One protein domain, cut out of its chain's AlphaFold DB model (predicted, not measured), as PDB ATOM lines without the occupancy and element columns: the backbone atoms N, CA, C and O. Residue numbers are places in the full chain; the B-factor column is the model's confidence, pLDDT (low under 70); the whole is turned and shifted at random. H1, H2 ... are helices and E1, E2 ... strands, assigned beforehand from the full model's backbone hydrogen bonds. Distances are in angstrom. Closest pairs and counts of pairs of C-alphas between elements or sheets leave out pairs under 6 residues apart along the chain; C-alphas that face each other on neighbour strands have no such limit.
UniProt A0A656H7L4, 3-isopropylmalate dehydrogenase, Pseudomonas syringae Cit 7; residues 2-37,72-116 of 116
ATOM      1  N   PRO A   2      -1.606 -45.126  20.592       52.34
ATOM      2  CA  PRO A   2      -2.544 -45.231  21.708       52.34
ATOM      3  C   PRO A   2      -3.851 -44.535  21.306       52.34
ATOM      4  O   PRO A   2      -3.820 -43.406  20.823       52.34
ATOM      5  N   ASP A   3      -4.984 -45.223  21.436       66.50
ATOM      6  CA  ASP A   3      -6.306 -44.693  21.079       66.50
ATOM      7  C   ASP A   3      -6.733 -43.647  22.128       66.50
ATOM      8  O   ASP A   3      -7.449 -43.936  23.085       66.50
ATOM      9  N   LEU A   4      -6.199 -42.425  22.005       83.25
ATOM     10  CA  LEU A   4      -6.408 -41.290  22.918       83.25
ATOM     11  C   LEU A   4      -7.757 -40.585  22.669       83.25
ATOM     12  O   LEU A   4      -7.834 -39.354  22.629       83.25
ATOM     13  N   TYR A   5      -8.828 -41.361  22.491       90.94
ATOM     14  CA  TYR A   5     -10.162 -40.836  22.183       90.94
ATOM     15  C   TYR A   5     -10.872 -40.209  23.388       90.94
ATOM     16  O   TYR A   5     -11.702 -39.320  23.211       90.94
ATOM     17  N   ALA A   6     -10.552 -40.646  24.611       94.38
ATOM     18  CA  ALA A   6     -11.143 -40.130  25.842       94.38
ATOM     19  C   ALA A   6     -10.163 -39.204  26.576       94.38
ATOM     20  O   ALA A   6      -9.173 -39.643  27.157       94.38
ATOM     21  N   ASN A   7     -10.463 -37.906  26.595       95.06
ATOM     22  CA  ASN A   7      -9.746 -36.919  27.397       95.06
ATOM     23  C   ASN A   7     -10.452 -36.759  28.755       95.06
ATOM     24  O   ASN A   7     -11.579 -36.261  28.818       95.06
ATOM     25  N   VAL A   8      -9.802 -37.213  29.830       96.81
ATOM     26  CA  VAL A   8     -10.345 -37.232  31.199       96.81
ATOM     27  C   VAL A   8      -9.801 -36.050  31.998       96.81
ATOM     28  O   VAL A   8      -8.591 -35.892  32.131       96.81
ATOM     29  N   ARG A   9     -10.694 -35.229  32.561       97.44
ATOM     30  CA  ARG A   9     -10.347 -34.007  33.304       97.44
ATOM     31  C   ARG A   9     -11.046 -33.985  34.663       97.44
ATOM     32  O   ARG A   9     -12.193 -33.532  34.750       97.44
ATOM     33  N   PRO A  10     -10.407 -34.513  35.718       96.94
ATOM     34  CA  PRO A  10     -10.944 -34.441  37.069       96.94
ATOM     35  C   PRO A  10     -10.982 -33.005  37.587       96.94
ATOM     36  O   PRO A  10     -10.047 -32.237  37.377       96.94
ATOM     37  N   VAL A  11     -12.060 -32.656  38.285       96.50
ATOM     38  CA  VAL A  11     -12.262 -31.351  38.915       96.50
ATOM     39  C   VAL A  11     -12.706 -31.585  40.355       96.50
ATOM     40  O   VAL A  11     -13.726 -32.228  40.614       96.50
ATOM     41  N   THR A  12     -11.923 -31.076  41.300       95.25
ATOM     42  CA  THR A  12     -12.180 -31.211  42.735       95.25
ATOM     43  C   THR A  12     -11.948 -29.884  43.432       95.25
ATOM     44  O   THR A  12     -11.110 -29.091  43.005       95.25
ATOM     45  N   ASP A  13     -12.689 -29.653  44.505       96.31
ATOM     46  CA  ASP A  13     -12.443 -28.528  45.397       96.31
ATOM     47  C   ASP A  13     -11.129 -28.733  46.165       96.31
ATOM     48  O   ASP A  13     -10.917 -29.795  46.756       96.31
ATOM     49  N   MET A  14     -10.246 -27.731  46.148       93.81
ATOM     50  CA  MET A  14      -8.944 -27.783  46.826       93.81
ATOM     51  C   MET A  14      -8.953 -27.091  48.193       93.81
ATOM     52  O   MET A  14      -7.959 -27.169  48.908       93.81
ATOM     53  N   THR A  15     -10.044 -26.421  48.575       94.44
ATOM     54  CA  THR A  15     -10.117 -25.708  49.864       94.44
ATOM     55  C   THR A  15     -10.375 -26.635  51.055       94.44
ATOM     56  O   THR A  15     -10.309 -26.194  52.196       94.44
ATOM     57  N   GLY A  16     -10.676 -27.916  50.806       89.19
ATOM     58  CA  GLY A  16     -11.089 -28.882  51.832       89.19
ATOM     59  C   GLY A  16     -12.581 -28.826  52.181       89.19
ATOM     60  O   GLY A  16     -13.061 -29.662  52.936       89.19
ATOM     61  N   GLU A  17     -13.341 -27.893  51.599       93.81
ATOM     62  CA  GLU A  17     -14.790 -27.759  51.827       93.81
ATOM     63  C   GLU A  17     -15.630 -28.760  51.017       93.81
ATOM     64  O   GLU A  17     -16.833 -28.885  51.234       93.81
ATOM     65  N   HIS A  18     -15.009 -29.480  50.076       90.75
ATOM     66  CA  HIS A  18     -15.650 -30.503  49.242       90.75
ATOM     67  C   HIS A  18     -16.909 -30.022  48.495       90.75
ATOM     68  O   HIS A  18     -17.827 -30.804  48.247       90.75
ATOM     69  N   ARG A  19     -16.950 -28.750  48.073       94.94
ATOM     70  CA  ARG A  19     -18.139 -28.151  47.432       94.94
ATOM     71  C   ARG A  19     -18.497 -28.793  46.094       94.94
ATOM     72  O   ARG A  19     -19.657 -28.782  45.689       94.94
ATOM     73  N   PHE A  20     -17.508 -29.334  45.386       94.44
ATOM     74  CA  PHE A  20     -17.716 -30.031  44.124       94.44
ATOM     75  C   PHE A  20     -16.674 -31.126  43.896       94.44
ATOM     76  O   PHE A  20     -15.498 -31.001  44.241       94.44
ATOM     77  N   ARG A  21     -17.130 -32.197  43.244       95.88
ATOM     78  CA  ARG A  21     -16.295 -33.265  42.693       95.88
ATOM     79  C   ARG A  21     -16.974 -33.813  41.447       95.88
ATOM     80  O   ARG A  21     -18.012 -34.463  41.541       95.88
ATOM     81  N   PHE A  22     -16.386 -33.568  40.284       97.38
ATOM     82  CA  PHE A  22     -16.864 -34.111  39.016       97.38
ATOM     83  C   PHE A  22     -15.698 -34.349  38.061       97.38
ATOM     84  O   PHE A  22     -14.568 -33.938  38.312       97.38
ATOM     85  N   VAL A  23     -15.958 -35.052  36.967       98.19
ATOM     86  CA  VAL A  23     -14.964 -35.308  35.926       98.19
ATOM     87  C   VAL A  23     -15.592 -34.977  34.590       98.19
ATOM     88  O   VAL A  23     -16.712 -35.401  34.310       98.19
ATOM     89  N   VAL A  24     -14.870 -34.226  33.764       98.00
ATOM     90  CA  VAL A  24     -15.240 -34.033  32.364       98.00
ATOM     91  C   VAL A  24     -14.546 -35.115  31.553       98.00
ATOM     92  O   VAL A  24     -13.319 -35.183  31.524       98.00
ATOM     93  N   ILE A  25     -15.338 -35.962  30.906       97.44
ATOM     94  CA  ILE A  25     -14.861 -36.944  29.935       97.44
ATOM     95  C   ILE A  25     -15.261 -36.424  28.565       97.44
ATOM     96  O   ILE A  25     -16.438 -36.173  28.305       97.44
ATOM     97  N   ARG A  26     -14.267 -36.210  27.713       95.69
ATOM     98  CA  ARG A  26     -14.437 -35.549  26.427       95.69
ATOM     99  C   ARG A  26     -13.942 -36.445  25.300       95.69
ATOM    100  O   ARG A  26     -12.804 -36.902  25.343       95.69
ATOM    101  N   GLU A  27     -14.781 -36.621  24.286       93.62
ATOM    102  CA  GLU A  27     -14.396 -37.229  23.010       93.62
ATOM    103  C   GLU A  27     -13.373 -36.322  22.292       93.62
ATOM    104  O   GLU A  27     -13.551 -35.102  22.246       93.62
ATOM    105  N   ASN A  28     -12.263 -36.896  21.824       92.56
ATOM    106  CA  ASN A  28     -11.085 -36.146  21.384       92.56
ATOM    107  C   ASN A  28     -10.584 -36.514  19.975       92.56
ATOM    108  O   ASN A  28      -9.481 -36.111  19.614       92.56
ATOM    109  N   THR A  29     -11.355 -37.277  19.199       90.62
ATOM    110  CA  THR A  29     -10.984 -37.723  17.840       90.62
ATOM    111  C   THR A  29     -12.025 -37.391  16.771       90.62
ATOM    112  O   THR A  29     -11.708 -37.426  15.587       90.62
ATOM    113  N   GLU A  30     -13.246 -37.036  17.162       93.12
ATOM    114  CA  GLU A  30     -14.355 -36.678  16.282       93.12
ATOM    115  C   GLU A  30     -14.950 -35.311  16.696       93.12
ATOM    116  O   GLU A  30     -14.300 -34.430  17.266       93.12
ATOM    117  N   GLY A  31     -16.208 -35.062  16.346       91.81
ATOM    118  CA  GLY A  31     -16.877 -33.784  16.513       91.81
ATOM    119  C   GLY A  31     -16.224 -32.709  15.652       91.81
ATOM    120  O   GLY A  31     -16.015 -32.887  14.456       91.81
ATOM    121  N   LEU A  32     -15.917 -31.573  16.274       92.19
ATOM    122  CA  LEU A  32     -15.165 -30.491  15.633       92.19
ATOM    123  C   LEU A  32     -13.657 -30.798  15.544       92.19
ATOM    124  O   LEU A  32     -12.931 -30.067  14.887       92.19
ATOM    125  N   TYR A  33     -13.178 -31.870  16.191       89.31
ATOM    126  CA  TYR A  33     -11.768 -32.287  16.157       89.31
ATOM    127  C   TYR A  33     -11.463 -33.231  14.991       89.31
ATOM    128  O   TYR A  33     -10.328 -33.671  14.845       89.31
ATOM    129  N   ALA A  34     -12.446 -33.497  14.128       92.50
ATOM    130  CA  ALA A  34     -12.288 -34.348  12.952       92.50
ATOM    131  C   ALA A  34     -11.372 -33.747  11.861       92.50
ATOM    132  O   ALA A  34     -11.163 -34.382  10.832       92.50
ATOM    133  N   GLY A  35     -10.850 -32.528  12.052       93.31
ATOM    134  CA  GLY A  35      -9.962 -31.855  11.095       93.31
ATOM    135  C   GLY A  35     -10.675 -31.270   9.872       93.31
ATOM    136  O   GLY A  35     -10.021 -30.896   8.906       93.31
ATOM    137  N   LEU A  36     -12.008 -31.192   9.905       95.50
ATOM    138  CA  LEU A  36     -12.824 -30.595   8.849       95.50
ATOM    139  C   LEU A  36     -13.010 -29.098   9.113       95.50
ATOM    140  O   LEU A  36     -14.113 -28.653   9.433       95.50
ATOM    141  N   ASP A  37     -11.910 -28.355   9.040       96.38
ATOM    142  CA  ASP A  37     -11.842 -26.916   9.292       96.38
ATOM    143  C   ASP A  37     -11.158 -26.224   8.108       96.38
ATOM    144  O   ASP A  37     -10.001 -26.510   7.796       96.38
ATOM    145  N   ARG A  72     -18.790 -30.448  11.991       94.25
ATOM    146  CA  ARG A  72     -18.860 -31.397  13.108       94.25
ATOM    147  C   ARG A  72     -19.200 -32.782  12.560       94.25
ATOM    148  O   ARG A  72     -20.346 -33.009  12.176       94.25
ATOM    149  N   LEU A  73     -18.252 -33.714  12.596       95.12
ATOM    150  CA  LEU A  73     -18.474 -35.108  12.203       95.12
ATOM    151  C   LEU A  73     -18.557 -35.999  13.438       95.12
ATOM    152  O   LEU A  73     -17.693 -35.923  14.296       95.12
ATOM    153  N   GLN A  74     -19.573 -36.849  13.547       94.94
ATOM    154  CA  GLN A  74     -19.689 -37.800  14.653       94.94
ATOM    155  C   GLN A  74     -20.171 -39.143  14.133       94.94
ATOM    156  O   GLN A  74     -21.042 -39.200  13.265       94.94
ATOM    157  N   THR A  75     -19.643 -40.217  14.700       96.19
ATOM    158  CA  THR A  75     -20.019 -41.583  14.367       96.19
ATOM    159  C   THR A  75     -20.737 -42.237  15.538       96.19
ATOM    160  O   THR A  75     -20.513 -41.916  16.708       96.19
ATOM    161  N   ARG A  76     -21.614 -43.197  15.233       96.00
ATOM    162  CA  ARG A  76     -22.281 -43.992  16.271       96.00
ATOM    163  C   ARG A  76     -21.258 -44.751  17.114       96.00
ATOM    164  O   ARG A  76     -21.343 -44.713  18.330       96.00
ATOM    165  N   SER A  77     -20.261 -45.366  16.478       95.69
ATOM    166  CA  SER A  77     -19.170 -46.070  17.162       95.69
ATOM    167  C   SER A  77     -18.383 -45.161  18.104       95.69
ATOM    168  O   SER A  77     -18.125 -45.550  19.242       95.69
ATOM    169  N   GLY A  78     -18.043 -43.945  17.664       95.25
ATOM    170  CA  GLY A  78     -17.311 -42.958  18.456       95.25
ATOM    171  C   GLY A  78     -18.091 -42.505  19.689       95.25
ATOM    172  O   GLY A  78     -17.540 -42.434  20.788       95.25
ATOM    173  N   LEU A  79     -19.394 -42.273  19.521       96.38
ATOM    174  CA  LEU A  79     -20.304 -41.917  20.608       96.38
ATOM    175  C   LEU A  79     -20.528 -43.082  21.583       96.38
ATOM    176  O   LEU A  79     -20.436 -42.892  22.794       96.38
ATOM    177  N   THR A  80     -20.754 -44.296  21.079       96.19
ATOM    178  CA  THR A  80     -20.913 -45.491  21.918       96.19
ATOM    179  C   THR A  80     -19.683 -45.709  22.796       96.19
ATOM    180  O   THR A  80     -19.825 -45.763  24.017       96.19
ATOM    181  N   ARG A  81     -18.468 -45.716  22.225       96.31
ATOM    182  CA  ARG A  81     -17.245 -45.972  23.008       96.31
ATOM    183  C   ARG A  81     -16.974 -44.914  24.079       96.31
ATOM    184  O   ARG A  81     -16.440 -45.243  25.138       96.31
ATOM    185  N   ILE A  82     -17.301 -43.637  23.831       96.62
ATOM    186  CA  ILE A  82     -17.080 -42.579  24.830       96.62
ATOM    187  C   ILE A  82     -18.123 -42.647  25.946       96.62
ATOM    188  O   ILE A  82     -17.779 -42.419  27.108       96.62
ATOM    189  N   PHE A  83     -19.369 -43.019  25.634       97.12
ATOM    190  CA  PHE A  83     -20.390 -43.250  26.655       97.12
ATOM    191  C   PHE A  83     -20.068 -44.471  27.512       97.12
ATOM    192  O   PHE A  83     -20.090 -44.359  28.737       97.12
ATOM    193  N   GLU A  84     -19.700 -45.596  26.900       97.12
ATOM    194  CA  GLU A  84     -19.255 -46.799  27.613       97.12
ATOM    195  C   GLU A  84     -18.085 -46.480  28.548       97.12
ATOM    196  O   GLU A  84     -18.152 -46.763  29.746       97.12
ATOM    197  N   TYR A  85     -17.067 -45.777  28.039       97.56
ATOM    198  CA  TYR A  85     -15.944 -45.314  28.850       97.56
ATOM    199  C   TYR A  85     -16.402 -44.444  30.029       97.56
ATOM    200  O   TYR A  85     -15.928 -44.623  31.153       97.56
ATOM    201  N   ALA A  86     -17.335 -43.512  29.811       97.94
ATOM    202  CA  ALA A  86     -17.834 -42.634  30.864       97.94
ATOM    203  C   ALA A  86     -18.591 -43.392  31.964       97.94
ATOM    204  O   ALA A  86     -18.362 -43.137  33.150       97.94
ATOM    205  N   PHE A  87     -19.447 -44.350  31.597       98.25
ATOM    206  CA  PHE A  87     -20.144 -45.207  32.560       98.25
ATOM    207  C   PHE A  87     -19.174 -46.108  33.328       98.25
ATOM    208  O   PHE A  87     -19.278 -46.228  34.553       98.25
ATOM    209  N   GLU A  88     -18.191 -46.699  32.648       98.06
ATOM    210  CA  GLU A  88     -17.155 -47.486  33.308       98.06
ATOM    211  C   GLU A  88     -16.328 -46.659  34.289       98.06
ATOM    212  O   GLU A  88     -16.083 -47.096  35.418       98.06
ATOM    213  N   TYR A  89     -15.899 -45.466  33.871       97.81
ATOM    214  CA  TYR A  89     -15.144 -44.548  34.709       97.81
ATOM    215  C   TYR A  89     -15.956 -44.162  35.945       97.81
ATOM    216  O   TYR A  89     -15.430 -44.195  37.060       97.81
ATOM    217  N   ALA A  90     -17.244 -43.847  35.767       98.25
ATOM    218  CA  ALA A  90     -18.144 -43.526  36.865       98.25
ATOM    219  C   ALA A  90     -18.240 -44.678  37.875       98.25
ATOM    220  O   ALA A  90     -18.038 -44.455  39.069       98.25
ATOM    221  N   ARG A  91     -18.442 -45.916  37.401       98.06
ATOM    222  CA  ARG A  91     -18.507 -47.116  38.250       98.06
ATOM    223  C   ARG A  91     -17.202 -47.358  39.015       98.06
ATOM    224  O   ARG A  91     -17.245 -47.609  40.214       98.06
ATOM    225  N   LYS A  92     -16.052 -47.271  38.335       98.06
ATOM    226  CA  LYS A  92     -14.716 -47.494  38.924       98.06
ATOM    227  C   LYS A  92     -14.332 -46.421  39.954       98.06
ATOM    228  O   LYS A  92     -13.584 -46.721  40.873       98.06
ATOM    229  N   ASN A  93     -14.849 -45.197  39.817       97.69
ATOM    230  CA  ASN A  93     -14.494 -44.045  40.662       97.69
ATOM    231  C   ASN A  93     -15.637 -43.565  41.578       97.69
ATOM    232  O   ASN A  93     -15.593 -42.435  42.087       97.69
ATOM    233  N   HIS A  94     -16.650 -44.412  41.778       97.12
ATOM    234  CA  HIS A  94     -17.784 -44.190  42.681       97.12
ATOM    235  C   HIS A  94     -18.580 -42.902  42.394       97.12
ATOM    236  O   HIS A  94     -19.000 -42.196  43.310       97.12
ATOM    237  N   PHE A  95     -18.790 -42.574  41.117       97.88
ATOM    238  CA  PHE A  95     -19.756 -41.550  40.715       97.88
ATOM    239  C   PHE A  95     -21.138 -42.176  40.523       97.88
ATOM    240  O   PHE A  95     -21.273 -43.234  39.914       97.88
ATOM    241  N   THR A  96     -22.177 -41.502  41.010       96.94
ATOM    242  CA  THR A  96     -23.570 -41.983  40.960       96.94
ATOM    243  C   THR A  96     -24.343 -41.493  39.739       96.94
ATOM    244  O   THR A  96     -25.467 -41.931  39.505       96.94
ATOM    245  N   ARG A  97     -23.771 -40.569  38.959       97.50
ATOM    246  CA  ARG A  97     -24.435 -39.946  37.813       97.50
ATOM    247  C   ARG A  97     -23.447 -39.665  36.691       97.50
ATOM    248  O   ARG A  97     -22.391 -39.082  36.924       97.50
ATOM    249  N   VAL A  98     -23.855 -40.008  35.473       97.88
ATOM    250  CA  VAL A  98     -23.251 -39.532  34.225       97.88
ATOM    251  C   VAL A  98     -24.229 -38.546  33.595       97.88
ATOM    252  O   VAL A  98     -25.438 -38.770  33.594       97.88
ATOM    253  N   THR A  99     -23.723 -37.424  33.094       97.50
ATOM    254  CA  THR A  99     -24.540 -36.403  32.431       97.50
ATOM    255  C   THR A  99     -23.949 -36.120  31.062       97.50
ATOM    256  O   THR A  99     -22.799 -35.703  30.957       97.50
ATOM    257  N   PHE A 100     -24.741 -36.348  30.016       96.44
ATOM    258  CA  PHE A 100     -24.386 -35.947  28.661       96.44
ATOM    259  C   PHE A 100     -24.695 -34.460  28.468       96.44
ATOM    260  O   PHE A 100     -25.808 -34.011  28.740       96.44
ATOM    261  N   VAL A 101     -23.700 -33.698  28.013       95.25
ATOM    262  CA  VAL A 101     -23.804 -32.253  27.785       95.25
ATOM    263  C   VAL A 101     -23.713 -31.982  26.288       95.25
ATOM    264  O   VAL A 101     -22.733 -32.354  25.649       95.25
ATOM    265  N   ASP A 102     -24.727 -31.318  25.736       93.69
ATOM    266  CA  ASP A 102     -24.802 -30.934  24.322       93.69
ATOM    267  C   ASP A 102     -25.652 -29.655  24.150       93.69
ATOM    268  O   ASP A 102     -26.262 -29.162  25.103       93.69
ATOM    269  N   LYS A 103     -25.722 -29.116  22.929       94.25
ATOM    270  CA  LYS A 103     -26.501 -27.942  22.531       94.25
ATOM    271  C   LYS A 103     -27.628 -28.318  21.549       94.25
ATOM    272  O   LYS A 103     -27.623 -27.874  20.400       94.25
ATOM    273  N   PRO A 104     -28.662 -29.055  21.992       93.06
ATOM    274  CA  PRO A 104     -29.665 -29.632  21.093       93.06
ATOM    275  C   PRO A 104     -30.581 -28.629  20.397       93.06
ATOM    276  O   PRO A 104     -31.150 -28.947  19.360       93.06
ATOM    277  N   MET A 105     -30.725 -27.419  20.937       93.56
ATOM    278  CA  MET A 105     -31.520 -26.370  20.287       93.56
ATOM    279  C   MET A 105     -30.842 -25.825  19.023       93.56
ATOM    280  O   MET A 105     -31.531 -25.380  18.103       93.56
ATOM    281  N   VAL A 106     -29.505 -25.879  18.980       92.94
ATOM    282  CA  VAL A 106     -28.681 -25.432  17.846       92.94
ATOM    283  C   VAL A 106     -28.336 -26.629  16.964       92.94
ATOM    284  O   VAL A 106     -28.650 -26.647  15.779       92.94
ATOM    285  N   LEU A 107     -27.770 -27.682  17.554       93.81
ATOM    286  CA  LEU A 107     -27.302 -28.885  16.865       93.81
ATOM    287  C   LEU A 107     -28.414 -29.938  16.768       93.81
ATOM    288  O   LEU A 107     -28.240 -31.086  17.157       93.81
ATOM    289  N   ARG A 108     -29.582 -29.547  16.252       93.56
ATOM    290  CA  ARG A 108     -30.828 -30.336  16.334       93.56
ATOM    291  C   ARG A 108     -30.661 -31.796  15.909       93.56
ATOM    292  O   ARG A 108     -31.018 -32.696  16.666       93.56
ATOM    293  N   HIS A 109     -30.088 -32.027  14.728       95.12
ATOM    294  CA  HIS A 109     -29.951 -33.370  14.161       95.12
ATOM    295  C   HIS A 109     -28.810 -34.168  14.799       95.12
ATOM    296  O   HIS A 109     -29.034 -35.296  15.227       95.12
ATOM    297  N   SER A 110     -27.611 -33.594  14.927       94.25
ATOM    298  CA  SER A 110     -26.465 -34.313  15.505       94.25
ATOM    299  C   SER A 110     -26.611 -34.550  17.014       94.25
ATOM    300  O   SER A 110     -26.219 -35.603  17.505       94.25
ATOM    301  N   SER A 111     -27.274 -33.655  17.756       94.31
ATOM    302  CA  SER A 111     -27.651 -33.908  19.154       94.31
ATOM    303  C   SER A 111     -28.739 -34.965  19.302       94.31
ATOM    304  O   SER A 111     -28.719 -35.727  20.264       94.31
ATOM    305  N   ALA A 112     -29.714 -35.015  18.389       94.94
ATOM    306  CA  ALA A 112     -30.696 -36.096  18.386       94.94
ATOM    307  C   ALA A 112     -30.022 -37.441  18.094       94.94
ATOM    308  O   ALA A 112     -30.251 -38.396  18.827       94.94
ATOM    309  N   PHE A 113     -29.128 -37.475  17.103       95.81
ATOM    310  CA  PHE A 113     -28.323 -38.647  16.770       95.81
ATOM    311  C   PHE A 113     -27.491 -39.146  17.956       95.81
ATOM    312  O   PHE A 113     -27.419 -40.344  18.178       95.81
ATOM    313  N   ALA A 114     -26.911 -38.246  18.756       93.94
ATOM    314  CA  ALA A 114     -26.122 -38.641  19.921       93.94
ATOM    315  C   ALA A 114     -26.939 -39.172  21.109       93.94
ATOM    316  O   ALA A 114     -26.370 -39.786  22.007       93.94
ATOM    317  N   ARG A 115     -28.255 -38.931  21.137       88.44
ATOM    318  CA  ARG A 115     -29.148 -39.403  22.207       88.44
ATOM    319  C   ARG A 115     -29.876 -40.706  21.883       88.44
ATOM    320  O   ARG A 115     -30.436 -41.287  22.809       88.44
ATOM    321  N   GLY A 116     -29.947 -41.087  20.607       79.31
ATOM    322  CA  GLY A 116     -30.680 -42.260  20.120       79.31
ATOM    323  C   GLY A 116     -29.753 -43.385  19.708       79.31
ATOM    324  O   GLY A 116     -29.981 -44.518  20.166       79.31
TER     325      GLY A 116
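What this domain is: This is residues 2 to 37 and 72 to 116 of the 116 residues of the protein "3-isopropylmalate dehydrogenase" of Pseudomonas syringae Cit 7 (UniProt A0A656H7L4). Look first for a long hairpin, E1 and E2, with helix H1 packed along it; the tip, residues 14 to 19, sticks out. Beyond H1, residues 93 to 107 fold back to short H2. The 81 printed residues, under half in named elements, run E1, E2, H1, H2: mixed, helices and strands. The whole is only just loose, close to compact: radius of gyration of the C-alphas 14.4 A, spans 42 by 34 by 25 A.

How they stand to each other: E1, residues 6 to 12, and E2, residues 21 to 27, are antiparallel at 163 degrees; find N 9 and O 24 within hydrogen-bond range at 2.8 A. The closest C-alphas of E2 and H1, residues 76 to 92, are Glu 27 and Ile 82, 6.3 A apart. H2, residues 108 to 115, is close to H1 but not clearly touching; their closest C-alphas, Leu 79 and Ala 114, are 6.7 A apart. H2 is apart from both strands. In H1 and H2 every O i to N i+4 pair is within hydrogen-bond range.

Where its parts are: Find C-alpha 6 at (-11.143, -40.130, 25.842); E1 runs 19.1 A, E2 20.2 A. H1 runs 24.1 A from C-alpha 76 at (-22.281, -43.992, 16.271); H2 ends at C-alpha 115, (-29.148, -39.403, 22.207).

The domain as a whole: Residues 38 to 71 are cut out; C-alphas 37 and 72 are 9.2 A apart. H1 to H2 is a long link. Residues 2 to 3 have pLDDT under 70.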